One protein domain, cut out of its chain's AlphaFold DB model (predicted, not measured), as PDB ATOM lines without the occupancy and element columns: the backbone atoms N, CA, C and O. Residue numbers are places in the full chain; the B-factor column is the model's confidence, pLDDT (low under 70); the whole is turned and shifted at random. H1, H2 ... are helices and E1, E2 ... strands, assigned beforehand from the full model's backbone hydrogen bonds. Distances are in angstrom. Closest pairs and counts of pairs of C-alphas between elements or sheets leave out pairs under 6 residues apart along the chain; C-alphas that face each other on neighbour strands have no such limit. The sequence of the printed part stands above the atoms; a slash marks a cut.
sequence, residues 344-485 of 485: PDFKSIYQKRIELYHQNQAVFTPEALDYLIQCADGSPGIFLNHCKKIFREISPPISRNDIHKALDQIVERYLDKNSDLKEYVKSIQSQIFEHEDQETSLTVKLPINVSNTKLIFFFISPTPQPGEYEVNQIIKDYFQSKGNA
ATOM      1  N   PRO A 344      93.157 128.462 121.692       93.50
ATOM      2  CA  PRO A 344      92.110 127.677 122.355       93.50
ATOM      3  C   PRO A 344      92.671 126.612 123.304       93.50
ATOM      4  O   PRO A 344      92.078 126.327 124.344       93.50
ATOM      5  N   ASP A 345      93.847 126.072 122.984       94.62
ATOM      6  CA  ASP A 345      94.497 125.028 123.767       94.62
ATOM      7  C   ASP A 345      94.924 125.559 125.147       94.62
ATOM      8  O   ASP A 345      94.787 124.872 126.164       94.62
ATOM      9  N   PHE A 346      95.388 126.809 125.222       95.44
ATOM     10  CA  PHE A 346      95.785 127.421 126.492       95.44
ATOM     11  C   PHE A 346      94.605 127.633 127.435       95.44
ATOM     12  O   PHE A 346      94.748 127.414 128.638       95.44
ATOM     13  N   LYS A 347      93.434 128.006 126.903       96.44
ATOM     14  CA  LYS A 347      92.205 128.119 127.704       96.44
ATOM     15  C   LYS A 347      91.835 126.772 128.322       96.44
ATOM     16  O   LYS A 347      91.534 126.722 129.512       96.44
ATOM     17  N   SER A 348      91.958 125.678 127.568       96.25
ATOM     18  CA  SER A 348      91.759 124.317 128.087       96.25
ATOM     19  C   SER A 348      92.773 123.955 129.177       96.25
ATOM     20  O   SER A 348      92.392 123.416 130.215       96.25
ATOM     21  N   ILE A 349      94.057 124.292 128.992       96.38
ATOM     22  CA  ILE A 349      95.100 124.065 130.009       96.38
ATOM     23  C   ILE A 349      94.776 124.836 131.290       96.38
ATOM     24  O   ILE A 349      94.813 124.268 132.381       96.38
ATOM     25  N   TYR A 350      94.451 126.121 131.161       97.31
ATOM     26  CA  TYR A 350      94.071 126.974 132.279       97.31
ATOM     27  C   TYR A 350      92.877 126.390 133.037       97.31
ATOM     28  O   TYR A 350      92.961 126.164 134.244       97.31
ATOM     29  N   GLN A 351      91.807 126.055 132.315       96.31
ATOM     30  CA  GLN A 351      90.595 125.487 132.886       96.31
ATOM     31  C   GLN A 351      90.879 124.174 133.630       96.31
ATOM     32  O   GLN A 351      90.446 124.012 134.770       96.31
ATOM     33  N   LYS A 352      91.697 123.276 133.062       95.31
ATOM     34  CA  LYS A 352      92.104 122.035 133.740       95.31
ATOM     35  C   LYS A 352      92.882 122.284 135.027       95.31
ATOM     36  O   LYS A 352      92.673 121.588 136.018       95.31
ATOM     37  N   ARG A 353      93.760 123.288 135.053       95.12
ATOM     38  CA  ARG A 353      94.493 123.660 136.273       95.12
ATOM     39  C   ARG A 353      93.562 124.214 137.351       95.12
ATOM     40  O   ARG A 353      93.716 123.863 138.519       95.12
ATOM     41  N   ILE A 354      92.586 125.026 136.959       95.44
ATOM     42  CA  ILE A 354      91.583 125.608 137.856       95.44
ATOM     43  C   ILE A 354      90.653 124.527 138.430       95.44
ATOM     44  O   ILE A 354      90.422 124.501 139.641       95.44
ATOM     45  N   GLU A 355      90.200 123.587 137.597       93.94
ATOM     46  CA  GLU A 355      89.454 122.388 138.012       93.94
ATOM     47  C   GLU A 355      90.230 121.574 139.053       93.94
ATOM     48  O   GLU A 355      89.682 121.201 140.090       93.94
ATOM     49  N   LEU A 356      91.516 121.316 138.793       92.31
ATOM     50  CA  LEU A 356      92.327 120.423 139.620       92.31
ATOM     51  C   LEU A 356      92.805 121.039 140.930       92.31
ATOM     52  O   LEU A 356      92.922 120.324 141.923       92.31
ATOM     53  N   TYR A 357      93.130 122.331 140.936       93.69
ATOM     54  CA  TYR A 357      93.863 122.941 142.050       93.69
ATOM     55  C   TYR A 357      93.160 124.146 142.679       93.69
ATOM     56  O   TYR A 357      93.604 124.610 143.734       93.69
ATOM     57  N   HIS A 358      92.077 124.650 142.078       93.06
ATOM     58  CA  HIS A 358      91.421 125.879 142.530       93.06
ATOM     59  C   HIS A 358      89.889 125.820 142.547       93.06
ATOM     60  O   HIS A 358      89.232 126.850 142.453       93.06
ATOM     61  N   GLN A 359      89.307 124.626 142.706       91.19
ATOM     62  CA  GLN A 359      87.868 124.444 142.956       91.19
ATOM     63  C   GLN A 359      86.965 125.173 141.942       91.19
ATOM     64  O   GLN A 359      85.917 125.702 142.307       91.19
ATOM     65  N   ASN A 360      87.366 125.214 140.667       93.62
ATOM     66  CA  ASN A 360      86.647 125.920 139.598       93.62
ATOM     67  C   ASN A 360      86.537 127.448 139.763       93.62
ATOM     68  O   ASN A 360      85.758 128.086 139.058       93.62
ATOM     69  N   GLN A 361      87.310 128.059 140.662       93.81
ATOM     70  CA  GLN A 361      87.346 129.510 140.824       93.81
ATOM     71  C   GLN A 361      88.367 130.117 139.864       93.81
ATOM     72  O   GLN A 361      89.540 129.756 139.886       93.81
ATOM     73  N   ALA A 362      87.934 131.038 139.004       95.25
ATOM     74  CA  ALA A 362      88.834 131.713 138.076       95.25
ATOM     75  C   ALA A 362      89.788 132.665 138.821       95.25
ATOM     76  O   ALA A 362      89.370 133.473 139.648       95.25
ATOM     77  N   VAL A 363      91.075 132.591 138.481       97.19
ATOM     78  CA  VAL A 363      92.119 133.516 138.958       97.19
ATOM     79  C   VAL A 363      92.182 134.786 138.117       97.19
ATOM     80  O   VAL A 363      92.351 135.872 138.661       97.19
ATOM     81  N   PHE A 364      92.085 134.652 136.795       98.19
ATOM     82  CA  PHE A 364      92.249 135.750 135.849       98.19
ATOM     83  C   PHE A 364      90.905 136.069 135.209       98.19
ATOM     84  O   PHE A 364      90.131 135.169 134.879       98.19
ATOM     85  N   THR A 365      90.646 137.357 135.009       98.06
ATOM     86  CA  THR A 365      89.567 137.803 134.119       98.06
ATOM     87  C   THR A 365      89.826 137.318 132.682       98.06
ATOM     88  O   THR A 365      90.986 137.084 132.330       98.06
ATOM     89  N   PRO A 366      88.793 137.183 131.827       97.56
ATOM     90  CA  PRO A 366      88.978 136.750 130.439       97.56
ATOM     91  C   PRO A 366      89.998 137.598 129.665       97.56
ATOM     92  O   PRO A 366      90.878 137.053 129.013       97.56
ATOM     93  N   GLU A 367      89.945 138.921 129.824       97.56
ATOM     94  CA  GLU A 367      90.857 139.873 129.172       97.56
ATOM     95  C   GLU A 367      92.313 139.699 129.629       97.56
ATOM     96  O   GLU A 367      93.241 139.751 128.824       97.56
ATOM     97  N   ALA A 368      92.520 139.477 130.931       98.00
ATOM     98  CA  ALA A 368      93.839 139.202 131.491       98.00
ATOM     99  C   ALA A 368      94.389 137.863 130.984       98.00
ATOM    100  O   ALA A 368      95.565 137.767 130.643       98.00
ATOM    101  N   LEU A 369      93.538 136.837 130.921       98.00
ATOM    102  CA  LEU A 369      93.907 135.520 130.420       98.00
ATOM    103  C   LEU A 369      94.297 135.574 128.938       98.00
ATOM    104  O   LEU A 369      95.346 135.044 128.584       98.00
ATOM    105  N   ASP A 370      93.501 136.239 128.100       97.69
ATOM    106  CA  ASP A 370      93.775 136.387 126.667       97.69
ATOM    107  C   ASP A 370      95.111 137.104 126.424       97.69
ATOM    108  O   ASP A 370      95.926 136.633 125.631       97.69
ATOM    109  N   TYR A 371      95.397 138.167 127.182       97.31
ATOM    110  CA  TYR A 371      96.696 138.841 127.131       97.31
ATOM    111  C   TYR A 371      97.858 137.896 127.490       97.31
ATOM    112  O   TYR A 371      98.852 137.824 126.773       97.31
ATOM    113  N   LEU A 372      97.728 137.101 128.560       97.50
ATOM    114  CA  LEU A 372      98.772 136.147 128.957       97.50
ATOM    115  C   LEU A 372      98.998 135.031 127.934       97.50
ATOM    116  O   LEU A 372     100.132 134.564 127.798       97.50
ATOM    117  N   ILE A 373      97.941 134.599 127.243       97.00
ATOM    118  CA  ILE A 373      98.015 133.610 126.163       97.00
ATOM    119  C   ILE A 373      98.794 134.183 124.979       97.00
ATOM    120  O   ILE A 373      99.717 133.527 124.497       97.00
ATOM    121  N   GLN A 374      98.479 135.412 124.563       95.00
ATOM    122  CA  GLN A 374      99.188 136.098 123.479       95.00
ATOM    123  C   GLN A 374     100.682 136.240 123.792       95.00
ATOM    124  O   GLN A 374     101.524 135.885 122.972       95.00
ATOM    125  N   CYS A 375     101.030 136.648 125.018       94.75
ATOM    126  CA  CYS A 375     102.429 136.799 125.418       94.75
ATOM    127  C   CYS A 375     103.211 135.475 125.543       94.75
ATOM    128  O   CYS A 375     104.419 135.512 125.778       94.75
ATOM    129  N   ALA A 376     102.549 134.314 125.497       94.06
ATOM    130  CA  ALA A 376     103.192 133.015 125.687       94.06
ATOM    131  C   ALA A 376     103.720 132.378 124.396       94.06
ATOM    132  O   ALA A 376     104.384 131.343 124.487       94.06
ATOM    133  N   ASP A 377     103.393 132.950 123.233       90.56
ATOM    134  CA  ASP A 377     103.858 132.525 121.905       90.56
ATOM    135  C   ASP A 377     103.841 130.995 121.703       90.56
ATOM    136  O   ASP A 377     104.851 130.316 121.505       90.56
ATOM    137  N   GLY A 378     102.667 130.393 121.909       93.19
ATOM    138  CA  GLY A 378     102.469 128.955 121.706       93.19
ATOM    139  C   GLY A 378     103.192 128.027 122.706       93.19
ATOM    140  O   GLY A 378     103.074 126.804 122.600       93.19
ATOM    141  N   SER A 379     103.866 128.567 123.728       94.88
ATOM    142  CA  SER A 379     104.595 127.801 124.745       94.88
ATOM    143  C   SER A 379     103.831 127.687 126.083       94.88
ATOM    144  O   SER A 379     103.902 128.596 126.918       94.88
ATOM    145  N   PRO A 380     103.157 126.555 126.389       95.81
ATOM    146  CA  PRO A 380     102.400 126.370 127.636       95.81
ATOM    147  C   PRO A 380     103.230 126.550 128.910       95.81
ATOM    148  O   PRO A 380     102.719 127.048 129.910       95.81
ATOM    149  N   GLY A 381     104.516 126.188 128.902       94.94
ATOM    150  CA  GLY A 381     105.374 126.424 130.064       94.94
ATOM    151  C   GLY A 381     105.672 127.911 130.308       94.94
ATOM    152  O   GLY A 381     105.789 128.314 131.463       94.94
ATOM    153  N   ILE A 382     105.758 128.732 129.255       95.12
ATOM    154  CA  ILE A 382     105.911 130.192 129.386       95.12
ATOM    155  C   ILE A 382     104.616 130.794 129.934       95.12
ATOM    156  O   ILE A 382     104.656 131.501 130.939       95.12
ATOM    157  N   PHE A 383     103.469 130.409 129.365       97.25
ATOM    158  CA  PHE A 383     102.144 130.795 129.854       97.25
ATOM    159  C   PHE A 383     101.964 130.514 131.354       97.25
ATOM    160  O   PHE A 383     101.679 131.423 132.132       97.25
ATOM    161  N   LEU A 384     102.207 129.271 131.789       96.69
ATOM    162  CA  LEU A 384     102.086 128.894 133.200       96.69
ATOM    163  C   LEU A 384     103.075 129.661 134.086       96.69
ATOM    164  O   LEU A 384     102.728 130.033 135.206       96.69
ATOM    165  N   ASN A 385     104.287 129.949 133.599       95.75
ATOM    166  CA  ASN A 385     105.245 130.762 134.344       95.75
ATOM    167  C   ASN A 385     104.764 132.211 134.512       95.75
ATOM    168  O   ASN A 385     104.868 132.750 135.616       95.75
ATOM    169  N   HIS A 386     104.199 132.824 133.466       96.06
ATOM    170  CA  HIS A 386     103.596 134.155 133.558       96.06
ATOM    171  C   HIS A 386     102.463 134.162 134.591       96.06
ATOM    172  O   HIS A 386     102.512 134.947 135.541       96.06
ATOM    173  N   CYS A 387     101.515 133.222 134.488       97.25
ATOM    174  CA  CYS A 387     100.434 133.069 135.464       97.25
ATOM    175  C   CYS A 387     100.974 132.924 136.894       97.25
ATOM    176  O   CYS A 387     100.535 133.633 137.795       97.25
ATOM    177  N   LYS A 388     101.963 132.045 137.107       96.00
ATOM    178  CA  LYS A 388     102.575 131.785 138.420       96.00
ATOM    179  C   LYS A 388     103.211 133.026 139.027       96.00
ATOM    180  O   LYS A 388     103.104 133.236 140.232       96.00
ATOM    181  N   LYS A 389     103.935 133.801 138.219       94.88
ATOM    182  CA  LYS A 389     104.641 135.000 138.677       94.88
ATOM    183  C   LYS A 389     103.653 136.088 139.065       94.88
ATOM    184  O   LYS A 389     103.771 136.607 140.161       94.88
ATOM    185  N   ILE A 390     102.646 136.348 138.233       96.62
ATOM    186  CA  ILE A 390     101.637 137.383 138.491       96.62
ATOM    187  C   ILE A 390     100.751 137.015 139.686       96.62
ATOM    188  O   ILE A 390     100.546 137.832 140.578       96.62
ATOM    189  N   PHE A 391     100.289 135.765 139.756       95.62
ATOM    190  CA  PHE A 391      99.449 135.265 140.850       95.62
ATOM    191  C   PHE A 391     100.123 135.341 142.229       95.62
ATOM    192  O   PHE A 391      99.446 135.378 143.249       95.62
ATOM    193  N   ARG A 392     101.460 135.363 142.285       93.75
ATOM    194  CA  ARG A 392     102.202 135.529 143.546       93.75
ATOM    195  C   ARG A 392     102.226 136.962 144.060       93.75
ATOM    196  O   ARG A 392     102.492 137.149 145.241       93.75
ATOM    197  N   GLU A 393     101.987 137.936 143.192       94.12
ATOM    198  CA  GLU A 393     102.052 139.353 143.547       94.12
ATOM    199  C   GLU A 393     100.665 139.936 143.819       94.12
ATOM    200  O   GLU A 393     100.512 140.794 144.683       94.12
ATOM    201  N   ILE A 394      99.636 139.453 143.112       93.88
ATOM    202  CA  ILE A 394      98.287 140.018 143.172       93.88
ATOM    203  C   ILE A 394      97.257 138.960 143.569       93.88
ATOM    204  O   ILE A 394      97.265 137.835 143.070       93.88
ATOM    205  N   SER A 395      96.330 139.348 144.446       91.56
ATOM    206  CA  SER A 395      95.205 138.503 144.854       91.56
ATOM    207  C   SER A 395      94.119 138.432 143.766       91.56
ATOM    208  O   SER A 395      93.812 139.458 143.161       91.56
ATOM    209  N   PRO A 396      93.501 137.260 143.525       91.31
ATOM    210  CA  PRO A 396      92.389 137.124 142.581       91.31
ATOM    211  C   PRO A 396      91.135 137.931 142.962       91.31
ATOM    212  O   PRO A 396      90.908 138.163 144.152       91.31
ATOM    213  N   PRO A 397      90.258 138.250 141.988       94.69
ATOM    214  CA  PRO A 397      90.428 138.054 140.545       94.69
ATOM    215  C   PRO A 397      91.375 139.098 139.927       94.69
ATOM    216  O   PRO A 397      91.314 140.276 140.259       94.69
ATOM    217  N   ILE A 398      92.234 138.669 139.000       97.38
ATOM    218  CA  ILE A 398      93.295 139.498 138.408       97.38
ATOM    219  C   ILE A 398      92.832 140.072 137.060       97.38
ATOM    220  O   ILE A 398      92.534 139.326 136.117       97.38
ATOM    221  N   SER A 399      92.773 141.404 136.962       97.75
ATOM    222  CA  SER A 399      92.475 142.138 135.723       97.75
ATOM    223  C   SER A 399      93.734 142.420 134.890       97.75
ATOM    224  O   SER A 399      94.857 142.254 135.368       97.75
ATOM    225  N   ARG A 400      93.574 142.895 133.645       95.38
ATOM    226  CA  ARG A 400      94.717 143.288 132.798       95.38
ATOM    227  C   ARG A 400      95.542 144.420 133.424       95.38
ATOM    228  O   ARG A 400      96.766 144.369 133.392       95.38
ATOM    229  N   ASN A 401      94.896 145.397 134.060       95.00
ATOM    230  CA  ASN A 401      95.599 146.485 134.750       95.00
ATOM    231  C   ASN A 401      96.410 145.976 135.947       95.00
ATOM    232  O   ASN A 401      97.482 146.503 136.246       95.00
ATOM    233  N   ASP A 402      95.930 144.933 136.621       97.12
ATOM    234  CA  ASP A 402      96.653 144.339 137.740       97.12
ATOM    235  C   ASP A 402      97.887 143.548 137.291       97.12
ATOM    236  O   ASP A 402      98.857 143.474 138.042       97.12
ATOM    237  N   ILE A 403      97.908 143.037 136.051       97.00
ATOM    238  CA  ILE A 403      99.123 142.455 135.461       97.00
ATOM    239  C   ILE A 403     100.238 143.504 135.402       97.00
ATOM    240  O   ILE A 403     101.349 143.218 135.834       97.00
ATOM    241  N   HIS A 404      99.954 144.726 134.937       94.56
ATOM    242  CA  HIS A 404     100.968 145.788 134.891       94.56
ATOM    243  C   HIS A 404     101.481 146.157 136.289       94.56
ATOM    244  O   HIS A 404     102.690 146.274 136.472       94.56
ATOM    245  N   LYS A 405     100.599 146.231 137.296       95.25
ATOM    246  CA  LYS A 405     101.011 146.445 138.698       95.25
ATOM    247  C   LYS A 405     101.892 145.307 139.225       95.25
ATOM    248  O   LYS A 405     102.859 145.558 139.939       95.25
ATOM    249  N   ALA A 406     101.573 144.058 138.882       96.75
ATOM    250  CA  ALA A 406     102.402 142.910 139.242       96.75
ATOM    251  C   ALA A 406     103.786 143.003 138.585       96.75
ATOM    252  O   ALA A 406     104.798 142.720 139.221       96.75
ATOM    253  N   LEU A 407     103.838 143.410 137.313       96.50
ATOM    254  CA  LEU A 407     105.086 143.585 136.573       96.50
ATOM    255  C   LEU A 407     105.941 144.712 137.158       96.50
ATOM    256  O   LEU A 407     107.140 144.489 137.312       96.50
ATOM    257  N   ASP A 408     105.340 145.831 137.579       95.38
ATOM    258  CA  ASP A 408     106.033 146.896 138.321       95.38
ATOM    259  C   ASP A 408     106.759 146.307 139.543       95.38
ATOM    260  O   ASP A 408     107.984 146.382 139.647       95.38
ATOM    261  N   GLN A 409     106.029 145.593 140.408       95.44
ATOM    262  CA  GLN A 409     106.589 144.973 141.616       95.44
ATOM    263  C   GLN A 409     107.668 143.925 141.306       95.44
ATOM    264  O   GLN A 409     108.673 143.801 142.015       95.44
ATOM    265  N   ILE A 410     107.486 143.127 140.249       94.75
ATOM    266  CA  ILE A 410     108.473 142.123 139.844       94.75
ATOM    267  C   ILE A 410     109.753 142.800 139.359       94.75
ATOM    268  O   ILE A 410     110.834 142.426 139.816       94.75
ATOM    269  N   VAL A 411     109.643 143.768 138.451       94.62
ATOM    270  CA  VAL A 411     110.784 144.457 137.839       94.62
ATOM    271  C   VAL A 411     111.535 145.288 138.877       94.62
ATOM    272  O   VAL A 411     112.760 145.186 138.942       94.62
ATOM    273  N   GLU A 412     110.836 146.016 139.752       94.38
ATOM    274  CA  GLU A 412     111.444 146.777 140.851       94.38
ATOM    275  C   GLU A 412     112.313 145.894 141.751       94.38
ATOM    276  O   GLU A 412     113.457 146.249 142.039       94.38
ATOM    277  N   ARG A 413     111.840 144.692 142.118       93.38
ATOM    278  CA  ARG A 413     112.642 143.740 142.910       93.38
ATOM    279  C   ARG A 413     113.930 143.315 142.210       93.38
ATOM    280  O   ARG A 413     114.929 143.072 142.882       93.38
ATOM    281  N   TYR A 414     113.930 143.200 140.882       92.56
ATOM    282  CA  TYR A 414     115.148 142.871 140.138       92.56
ATOM    283  C   TYR A 414     116.062 144.083 139.914       92.56
ATOM    284  O   TYR A 414     117.269 143.886 139.764       92.56
ATOM    285  N   LEU A 415     115.518 145.304 139.916       91.50
ATOM    286  CA  LEU A 415     116.264 146.564 139.795       91.50
ATOM    287  C   LEU A 415     116.783 147.118 141.137       91.50
ATOM    288  O   LEU A 415     117.598 148.054 141.136       91.50
ATOM    289  N   ASP A 416     116.356 146.539 142.266       91.25
ATOM    290  CA  ASP A 416     116.860 146.842 143.609       91.25
ATOM    291  C   ASP A 416     118.399 146.815 143.631       91.25
ATOM    292  O   ASP A 416     119.048 145.986 142.988       91.25
ATOM    293  N   LYS A 417     119.012 147.744 144.374       77.44
ATOM    294  CA  LYS A 417     120.473 147.849 144.507       77.44
ATOM    295  C   LYS A 417     121.127 146.566 145.033       77.44
ATOM    296  O   LYS A 417     122.301 146.368 144.751       77.44
ATOM    297  N   ASN A 418     120.387 145.724 145.746       86.62
ATOM    298  CA  ASN A 418     120.875 144.470 146.317       86.62
ATOM    299  C   ASN A 418     120.701 143.256 145.385       86.62
ATOM    300  O   ASN A 418     121.022 142.137 145.775       86.62
ATOM    301  N   SER A 419     120.152 143.440 144.182       88.88
ATOM    302  CA  SER A 419     119.948 142.359 143.214       88.88
ATOM    303  C   SER A 419     121.193 142.141 142.351       88.88
ATOM    304  O   SER A 419     121.550 142.996 141.537       88.88
ATOM    305  N   ASP A 420     121.772 140.941 142.417       89.81
ATOM    306  CA  ASP A 420     122.871 140.510 141.535       89.81
ATOM    307  C   ASP A 420     122.468 140.442 140.045       89.81
ATOM    308  O   ASP A 420     123.311 140.288 139.165       89.81
ATOM    309  N   LEU A 421     121.169 140.538 139.739       92.62
ATOM    310  CA  LEU A 421     120.616 140.461 138.382       92.62
ATOM    311  C   LEU A 421     120.294 141.836 137.786       92.62
ATOM    312  O   LEU A 421     119.856 141.919 136.637       92.62
ATOM    313  N   LYS A 422     120.497 142.911 138.554       93.94
ATOM    314  CA  LYS A 422     120.116 144.279 138.189       93.94
ATOM    315  C   LYS A 422     120.692 144.727 136.851       93.94
ATOM    316  O   LYS A 422     119.966 145.273 136.025       93.94
ATOM    317  N   GLU A 423     121.983 144.499 136.638       93.38
ATOM    318  CA  GLU A 423     122.663 144.954 135.422       93.38
ATOM    319  C   GLU A 423     122.173 144.195 134.177       93.38
ATOM    320  O   GLU A 423     122.043 144.793 133.111       93.38
ATOM    321  N   TYR A 424     121.768 142.926 134.313       94.31
ATOM    322  CA  TYR A 424     121.123 142.196 133.217       94.31
ATOM    323  C   TYR A 424     119.745 142.764 132.886       94.31
ATOM    324  O   TYR A 424     119.435 142.955 131.714       94.31
ATOM    325  N   VAL A 425     118.925 143.077 133.895       94.38
ATOM    326  CA  VAL A 425     117.593 143.659 133.660       94.38
ATOM    327  C   VAL A 425     117.693 145.046 133.033       94.38
ATOM    328  O   VAL A 425     116.961 145.325 132.089       94.38
ATOM    329  N   LYS A 426     118.635 145.884 133.479       94.25
ATOM    330  CA  LYS A 426     118.913 147.170 132.828       94.25
ATOM    331  C   LYS A 426     119.364 147.002 131.381       94.25
ATOM    332  O   LYS A 426     118.888 147.722 130.518       94.25
ATOM    333  N   SER A 427     120.251 146.044 131.111       93.69
ATOM    334  CA  SER A 427     120.713 145.762 129.749       93.69
ATOM    335  C   SER A 427     119.570 145.311 128.833       93.69
ATOM    336  O   SER A 427     119.501 145.758 127.690       93.69
ATOM    337  N   ILE A 428     118.653 144.476 129.335       93.81
ATOM    338  CA  ILE A 428     117.433 144.080 128.615       93.81
ATOM    339  C   ILE A 428     116.550 145.307 128.356       93.81
ATOM    340  O   ILE A 428     116.116 145.520 127.230       93.81
ATOM    341  N   GLN A 429     116.315 146.129 129.382       94.88
ATOM    342  CA  GLN A 429     115.504 147.341 129.281       94.88
ATOM    343  C   GLN A 429     116.056 148.319 128.233       94.88
ATOM    344  O   GLN A 429     115.303 148.775 127.378       94.88
ATOM    345  N   SER A 430     117.358 148.617 128.270       93.00
ATOM    346  CA  SER A 430     118.005 149.500 127.293       93.00
ATOM    347  C   SER A 430     117.850 148.979 125.865       93.00
ATOM    348  O   SER A 430     117.465 149.744 124.991       93.00
ATOM    349  N   GLN A 431     118.052 147.676 125.640       92.56
ATOM    350  CA  GLN A 431     117.882 147.076 124.312       92.56
ATOM    351  C   GLN A 431     116.428 147.129 123.820       92.56
ATOM    352  O   GLN A 431     116.200 147.314 122.631       92.56
ATOM    353  N   ILE A 432     115.434 147.012 124.708       92.25
ATOM    354  CA  ILE A 432     114.024 147.184 124.318       92.25
ATOM    355  C   ILE A 432     113.758 148.624 123.864       92.25
ATOM    356  O   ILE A 432     113.098 148.820 122.848       92.25
ATOM    357  N   PHE A 433     114.286 149.619 124.580       91.62
ATOM    358  CA  PHE A 433     114.112 151.031 124.222       91.62
ATOM    359  C   PHE A 433     114.844 151.425 122.935       91.62
ATOM    360  O   PHE A 433     114.348 152.252 122.181       91.62
ATOM    361  N   GLU A 434     115.994 150.818 122.644       89.56
ATOM    362  CA  GLU A 434     116.729 151.051 121.392       89.56
ATOM    363  C   GLU A 434     116.037 150.437 120.158       89.56
ATOM    364  O   GLU A 434     116.322 150.837 119.029       89.56
ATOM    365  N   HIS A 435     115.117 149.486 120.356       86.75
ATOM    366  CA  HIS A 435     114.439 148.731 119.296       86.75
ATOM    367  C   HIS A 435     112.908 148.885 119.325       86.75
ATOM    368  O   HIS A 435     112.182 147.953 118.973       86.75
ATOM    369  N   GLU A 436     112.415 150.059 119.729       75.06
ATOM    370  CA  GLU A 436     110.983 150.331 119.929       75.06
ATOM    371  C   GLU A 436     110.117 150.028 118.687       75.06
ATOM    372  O   GLU A 436     109.014 149.502 118.831       75.06
ATOM    373  N   ASP A 437     110.664 150.231 117.483       72.12
ATOM    374  CA  ASP A 437     109.970 150.059 116.197       72.12
ATOM    375  C   ASP A 437     109.895 148.607 115.683       72.12
ATOM    376  O   ASP A 437     109.292 148.340 114.640       72.12
ATOM    377  N   GLN A 438     110.532 147.640 116.350       68.75
ATOM    378  CA  GLN A 438     110.514 146.256 115.874       68.75
ATOM    379  C   GLN A 438     109.238 145.547 116.336       68.75
ATOM    380  O   GLN A 438     109.116 145.172 117.499       68.75
ATOM    381  N   GLU A 439     108.305 145.275 115.417       64.44
ATOM    382  CA  GLU A 439     107.159 144.381 115.677       64.44
ATOM    383  C   GLU A 439     107.606 142.933 115.969       64.44
ATOM    384  O   GLU A 439     106.889 142.172 116.616       64.44
ATOM    385  N   THR A 440     108.815 142.550 115.548       68.38
ATOM    386  CA  THR A 440     109.350 141.186 115.655       68.38
ATOM    387  C   THR A 440     109.964 140.859 117.020       68.38
ATOM    388  O   THR A 440     110.162 141.729 117.875       68.38
ATOM    389  N   SER A 441     110.283 139.578 117.226       83.69
ATOM    390  CA  SER A 441     111.033 139.094 118.386       83.69
ATOM    391  C   SER A 441     112.347 139.857 118.581       83.69
ATOM    392  O   SER A 441     113.073 140.137 117.626       83.69
ATOM    393  N   LEU A 442     112.650 140.208 119.835       91.25
ATOM    394  CA  LEU A 442     113.871 140.919 120.213       91.25
ATOM    395  C   LEU A 442     114.861 139.931 120.824       91.25
ATOM    396  O   LEU A 442     114.548 139.290 121.825       91.25
ATOM    397  N   THR A 443     116.063 139.836 120.259       92.81
ATOM    398  CA  THR A 443     117.147 139.013 120.814       92.81
ATOM    399  C   THR A 443     118.193 139.898 121.479       92.81
ATOM    400  O   THR A 443     118.642 140.877 120.895       92.81
ATOM    401  N   VAL A 444     118.603 139.529 122.692       93.12
ATOM    402  CA  VAL A 444     119.619 140.216 123.490       93.12
ATOM    403  C   VAL A 444     120.833 139.322 123.714       93.12
ATOM    404  O   VAL A 444     120.711 138.105 123.885       93.12
ATOM    405  N   LYS A 445     122.021 139.930 123.761       92.88
ATOM    406  CA  LYS A 445     123.274 139.237 124.096       92.88
ATOM    407  C   LYS A 445     123.576 139.372 125.579       92.88
ATOM    408  O   LYS A 445     123.762 140.477 126.078       92.88
ATOM    409  N   LEU A 446     123.642 138.245 126.283       91.62
ATOM    410  CA  LEU A 446     123.918 138.182 127.717       91.62
ATOM    411  C   LEU A 446     124.915 137.051 128.022       91.62
ATOM    412  O   LEU A 446     125.026 136.096 127.253       91.62
ATOM    413  N   PRO A 447     125.634 137.099 129.158       89.44
ATOM    414  CA  PRO A 447     126.512 136.004 129.558       89.44
ATOM    415  C   PRO A 447     125.797 134.639 129.623       89.44
ATOM    416  O   PRO A 447     124.621 134.538 129.978       89.44
ATOM    417  N   ILE A 448     126.515 133.554 129.306       79.88
ATOM    418  CA  ILE A 448     125.948 132.188 129.244       79.88
ATOM    419  C   ILE A 448     125.381 131.750 130.604       79.88
ATOM    420  O   ILE A 448     124.363 131.056 130.664       79.88
ATOM    421  N   ASN A 449     125.978 132.200 131.709       82.44
ATOM    422  CA  ASN A 449     125.515 131.879 133.059       82.44
ATOM    423  C   ASN A 449     124.116 132.446 133.381       82.44
ATOM    424  O   ASN A 449     123.472 131.944 134.304       82.44
ATOM    425  N   VAL A 450     123.603 133.420 132.610       85.69
ATOM    426  CA  VAL A 450     122.246 133.967 132.780       85.69
ATOM    427  C   VAL A 450     121.176 132.887 132.589       85.69
ATOM    428  O   VAL A 450     120.143 132.927 133.263       85.69
ATOM    429  N   SER A 451     121.452 131.860 131.777       81.31
ATOM    430  CA  SER A 451     120.597 130.675 131.609       81.31
ATOM    431  C   SER A 451     120.285 129.933 132.920       81.31
ATOM    432  O   SER A 451     119.260 129.256 133.010       81.31
ATOM    433  N   ASN A 452     121.112 130.112 133.959       80.31
ATOM    434  CA  ASN A 452     120.943 129.518 135.288       80.31
ATOM    435  C   ASN A 452     120.261 130.453 136.306       80.31
ATOM    436  O   ASN A 452     120.173 130.125 137.491       80.31
ATOM    437  N   THR A 453     119.804 131.632 135.881       88.06
ATOM    438  CA  THR A 453     119.225 132.650 136.770       88.06
ATOM    439  C   THR A 453     117.698 132.622 136.762       88.06
ATOM    440  O   THR A 453     117.061 131.984 135.930       88.06
ATOM    441  N   LYS A 454     117.074 133.377 137.673       88.38
ATOM    442  CA  LYS A 454     115.609 133.523 137.738       88.38
ATOM    443  C   LYS A 454     115.013 134.361 136.593       88.38
ATOM    444  O   LYS A 454     113.792 134.505 136.566       88.38
ATOM    445  N   LEU A 455     115.843 134.932 135.713       90.12
ATOM    446  CA  LEU A 455     115.394 135.682 134.534       90.12
ATOM    447  C   LEU A 455     114.893 134.747 133.426       90.12
ATOM    448  O   LEU A 455     113.997 135.121 132.668       90.12
ATOM    449  N   ILE A 456     115.430 133.525 133.365       88.69
ATOM    450  CA  ILE A 456     115.090 132.555 132.327       88.69
ATOM    451  C   ILE A 456     113.605 132.167 132.389       88.69
ATOM    452  O   ILE A 456     113.028 131.963 133.460       88.69
ATOM    453  N   PHE A 457     112.988 132.071 131.215       87.06
ATOM    454  CA  PHE A 457     111.574 131.800 130.962       87.06
ATOM    455  C   PHE A 457     110.579 132.856 131.465       87.06
ATOM    456  O   PHE A 457     109.379 132.652 131.283       87.06
ATOM    457  N   PHE A 458     111.024 133.953 132.095       92.38
ATOM    458  CA  PHE A 458     110.149 135.077 132.466       92.38
ATOM    459  C   PHE A 458     110.543 136.386 131.779       92.38
ATOM    460  O   PHE A 458     109.696 136.999 131.143       92.38
ATOM    461  N   PHE A 459     111.811 136.792 131.884       94.25
ATOM    462  CA  PHE A 459     112.336 137.937 131.132       94.25
ATOM    463  C   PHE A 459     112.779 137.537 129.739       94.25
ATOM    464  O   PHE A 459     112.538 138.262 128.781       94.25
ATOM    465  N   ILE A 460     113.440 136.388 129.654       94.06
ATOM    466  CA  ILE A 460     114.104 135.946 128.441       94.06
ATOM    467  C   ILE A 460     113.954 134.440 128.248       94.06
ATOM    468  O   ILE A 460     113.855 133.691 129.222       94.06
ATOM    469  N   SER A 461     114.024 133.985 127.006       90.69
ATOM    470  CA  SER A 461     114.003 132.584 126.607       90.69
ATOM    471  C   SER A 461     115.293 132.220 125.858       90.69
ATOM    472  O   SER A 461     115.832 133.042 125.121       90.69
ATOM    473  N   PRO A 462     115.853 131.016 126.075       86.62
ATOM    474  CA  PRO A 462     117.106 130.625 125.438       86.62
ATOM    475  C   PRO A 462     116.902 130.380 123.939       86.62
ATOM    476  O   PRO A 462     115.964 129.677 123.556       86.62
ATOM    477  N   THR A 463     117.813 130.898 123.114       84.69
ATOM    478  CA  THR A 463     117.858 130.621 121.671       84.69
ATOM    479  C   THR A 463     118.826 129.462 121.364       84.69
ATOM    480  O   THR A 463     119.510 128.970 122.268       84.69
ATOM    481  N   PRO A 464     118.909 128.986 120.106       77.25
ATOM    482  CA  PRO A 464     119.941 128.036 119.694       77.25
ATOM    483  C   PRO A 464     121.381 128.538 119.860       77.25
ATOM    484  O   PRO A 464     122.285 127.712 119.964       77.25
ATOM    485  N   GLN A 465     121.609 129.856 119.861       78.88
ATOM    486  CA  GLN A 465     122.949 130.428 119.947       78.88
ATOM    487  C   GLN A 465     123.333 130.681 121.416       78.88
ATOM    488  O   GLN A 465     122.641 131.425 122.117       78.88
ATOM    489  N   PRO A 466     124.428 130.079 121.926       80.75
ATOM    490  CA  PRO A 466     124.874 130.314 123.296       80.75
ATOM    491  C   PRO A 466     125.143 131.800 123.565       80.75
ATOM    492  O   PRO A 466     125.889 132.445 122.836       80.75
ATOM    493  N   GLY A 467     124.558 132.329 124.643       85.31
ATOM    494  CA  GLY A 467     124.683 133.743 125.012       85.31
ATOM    495  C   GLY A 467     123.690 134.677 124.309       85.31
ATOM    496  O   GLY A 467     123.657 135.865 124.627       85.31
ATOM    497  N   GLU A 468     122.848 134.160 123.412       90.81
ATOM    498  CA  GLU A 468     121.736 134.905 122.821       90.81
ATOM    499  C   GLU A 468     120.398 134.445 123.408       90.81
ATOM    500  O   GLU A 468     120.113 133.244 123.523       90.81
ATOM    501  N   TYR A 469     119.563 135.412 123.773       92.62
ATOM    502  CA  TYR A 469     118.278 135.162 124.411       92.62
ATOM    503  C   TYR A 469     117.186 136.025 123.796       92.62
ATOM    504  O   TYR A 469     117.380 137.213 123.582       92.62
ATOM    505  N   GLU A 470     116.020 135.444 123.567       93.69
ATOM    506  CA  GLU A 470     114.838 136.169 123.117       93.69
ATOM    507  C   GLU A 470     114.141 136.817 124.315       93.69
ATOM    508  O   GLU A 470     113.946 136.164 125.339       93.69
ATOM    509  N   VAL A 471     113.772 138.091 124.225       94.75
ATOM    510  CA  VAL A 471     113.003 138.788 125.263       94.75
ATOM    511  C   VAL A 471     111.552 138.330 125.198       94.75
ATOM    512  O   VAL A 471     110.913 138.404 124.152       94.75
ATOM    513  N   ASN A 472     111.011 137.898 126.335       94.62
ATOM    514  CA  ASN A 472     109.617 137.480 126.410       94.62
ATOM    515  C   ASN A 472     108.676 138.666 126.146       94.62
ATOM    516  O   ASN A 472     108.844 139.742 126.730       94.62
ATOM    517  N   GLN A 473     107.626 138.432 125.356       94.75
ATOM    518  CA  GLN A 473     106.699 139.473 124.906       94.75
ATOM    519  C   GLN A 473     106.089 140.285 126.059       94.75
ATOM    520  O   GLN A 473     106.038 141.505 125.983       94.75
ATOM    521  N   ILE A 474     105.728 139.640 127.176       95.44
ATOM    522  CA  ILE A 474     105.147 140.334 128.340       95.44
ATOM    523  C   ILE A 474     106.076 141.414 128.926       95.44
ATOM    524  O   ILE A 474     105.604 142.419 129.453       95.44
ATOM    525  N   ILE A 475     107.394 141.207 128.848       95.75
ATOM    526  CA  ILE A 475     108.396 142.160 129.334       95.75
ATOM    527  C   ILE A 475     108.655 143.254 128.302       95.75
ATOM    528  O   ILE A 475     108.813 144.413 128.685       95.75
ATOM    529  N   LYS A 476     108.651 142.901 127.012       94.25
ATOM    530  CA  LYS A 476     108.726 143.865 125.911       94.25
ATOM    531  C   LYS A 476     107.561 144.859 125.981       94.25
ATOM    532  O   LYS A 476     107.812 146.054 126.128       94.25
ATOM    533  N   ASP A 477     106.325 144.356 126.023       93.25
ATOM    534  CA  ASP A 477     105.099 145.158 126.143       93.25
ATOM    535  C   ASP A 477     105.134 146.058 127.384       93.25
ATOM    536  O   ASP A 477     104.800 147.244 127.334       93.25
ATOM    537  N   TYR A 478     105.579 145.502 128.517       94.69
ATOM    538  CA  TYR A 478     105.707 146.248 129.762       94.69
ATOM    539  C   TYR A 478     106.664 147.434 129.632       94.69
ATOM    540  O   TYR A 478     106.272 148.558 129.951       94.69
ATOM    541  N   PHE A 479     107.893 147.223 129.159       94.12
ATOM    542  CA  PHE A 479     108.850 148.320 129.058       94.12
ATOM    543  C   PHE A 479     108.426 149.344 128.004       94.12
ATOM    544  O   PHE A 479     108.457 150.534 128.303       94.12
ATOM    545  N   GLN A 480     107.927 148.918 126.840       91.75
ATOM    546  CA  GLN A 480     107.402 149.836 125.818       91.75
ATOM    547  C   GLN A 480     106.263 150.719 126.361       91.75
ATOM    548  O   GLN A 480     106.226 151.920 126.097       91.75
ATOM    549  N   SER A 481     105.384 150.170 127.209       91.19
ATOM    550  CA  SER A 481     104.323 150.955 127.862       91.19
ATOM    551  C   SER A 481     104.844 152.007 128.854       91.19
ATOM    552  O   SER A 481     104.159 152.992 129.112       91.19
ATOM    553  N   LYS A 482     106.051 151.813 129.404       90.50
ATOM    554  CA  LYS A 482     106.710 152.743 130.335       90.50
ATOM    555  C   LYS A 482     107.599 153.774 129.641       90.50
ATOM    556  O   LYS A 482     107.845 154.811 130.236       90.50
ATOM    557  N   GLY A 483     108.104 153.486 128.439       83.50
ATOM    558  CA  GLY A 483     108.885 154.441 127.640       83.50
ATOM    559  C   GLY A 483     108.027 155.536 126.999       83.50
ATOM    560  O   GLY A 483     108.500 156.650 126.802       83.50
ATOM    561  N   ASN A 484     106.753 155.229 126.734       63.56
ATOM    562  CA  ASN A 484     105.778 156.133 126.117       63.56
ATOM    563  C   ASN A 484     104.984 157.006 127.112       63.56
ATOM    564  O   ASN A 484     104.120 157.776 126.688       63.56
ATOM    565  N   ALA A 485     105.229 156.860 128.418       54.03
ATOM    566  CA  ALA A 485     104.573 157.602 129.499       54.03
ATOM    567  C   ALA A 485     105.545 158.608 130.118       54.03
ATOM    568  O   ALA A 485     105.095 159.737 130.423       54.03
TER     569      ALA A 485
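Overview. This is residues 344 to 485 of the 485 residues of an uncharacterized protein of Candidatus Magnetoglobus multicellularis str. Araruama (UniProt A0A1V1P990). Two groups of parts are bridged by the long helix H4: helices H1, H2 and H3 gather towards one end, with H1 farthest out and loosely joined, and at the other end helix H5 covers one face of a small three-stranded sheet. H5 makes a corner with the end of H4, and H7 lies between the two groups, about perpendicular to H4 and H5. The 142 printed residues hold, along the chain, H1 H2 H3 H4 H5 E1 H6 E2 E3 H7, with the antiparallel sheet in the order E1 E3 E2; the class is mostly helix. The whole is compact, with a radius of gyration of the C-alphas of 15.4 A and spans of 42 by 32 by 31 A.

Arrangement. Look first at inner strand E3, residues 468 to 471: E1, residues 443 to 445, has N 444 and O 469 within hydrogen-bond range at 2.8 A, and E2, residues 460 to 462, forms a hairpin with E3, with N 461 and O 470 at 2.7 A. E1, H6 (residues 448 to 452) and E2 form a split strand-helix-strand unit, two strands that follow each other among the strands and are not neighbours, with a helix between them in the chain and E3 between them in the sheet, and its crossover is right-handed; H6 only grazes the sheet with residues 448 to 451. H5, residues 422 to 434, is on one face of the sheet, an arrangement of two layers, at a height over the sheet of 10.0 A. H5 touches H7, residues 473 to 483, about perpendicular at 75 degrees, the closest C-alphas being those of Ile 432 and Lys 476, 6.5 A apart. The hub is H4, residues 400 to 415, which touches H5 at a steep tilt of 54 degrees, with the C-alphas of Leu 415 and Lys 422 closest at 4.8 A. H4 also touches H2, residues 366 to 374, where the closest C-alphas, of Ala 368 and Arg 400, are 4.4 A apart. H3, residues 380 to 391, only just touches H4, with 3 pairs of C-alphas within 8 A, the closest being those of Ile 390 and Ala 406 at 5.6 A. H2 and H3 touch at a steep tilt of 45 degrees, with the C-alphas of Ile 373 and Phe 383 closest at 6.2 A. H1, residues 344 to 357, is close to H3 but not clearly touching, with the C-alphas of Phe 346 and Pro 380 closest at 6.8 A. Each O i to N i+4 pair is within hydrogen-bond range in H1, H2, H3, H5 and H7; H4 has 11 of 12, and H6 has 0 of 1 but 2 of 2 O i to N i+3 pairs.

Along the chain. Find C-alpha 344 at (92.110, 127.677, 122.355), where H1 begins its 20.3 A. H2 then runs 12.4 A and H3 16.2 A. Find C-alpha 400 at (94.717, 143.288, 132.798); from there H4 runs 22.9 A, and H5 follows with 18.4 A. The last element, H7, runs 15.4 A to C-alpha 483 at (108.885, 154.441, 127.640).

Size, cuts and confidence. The two C-alphas farthest apart, those of Gln 359 and Glu 434, are 44.8 A apart. The printed part has no cut and no long link. Mean pLDDT of the printed part is 91.5; look for values under 70 at residues 438 to 440 and 484 to 485, the last being the chain's last residue.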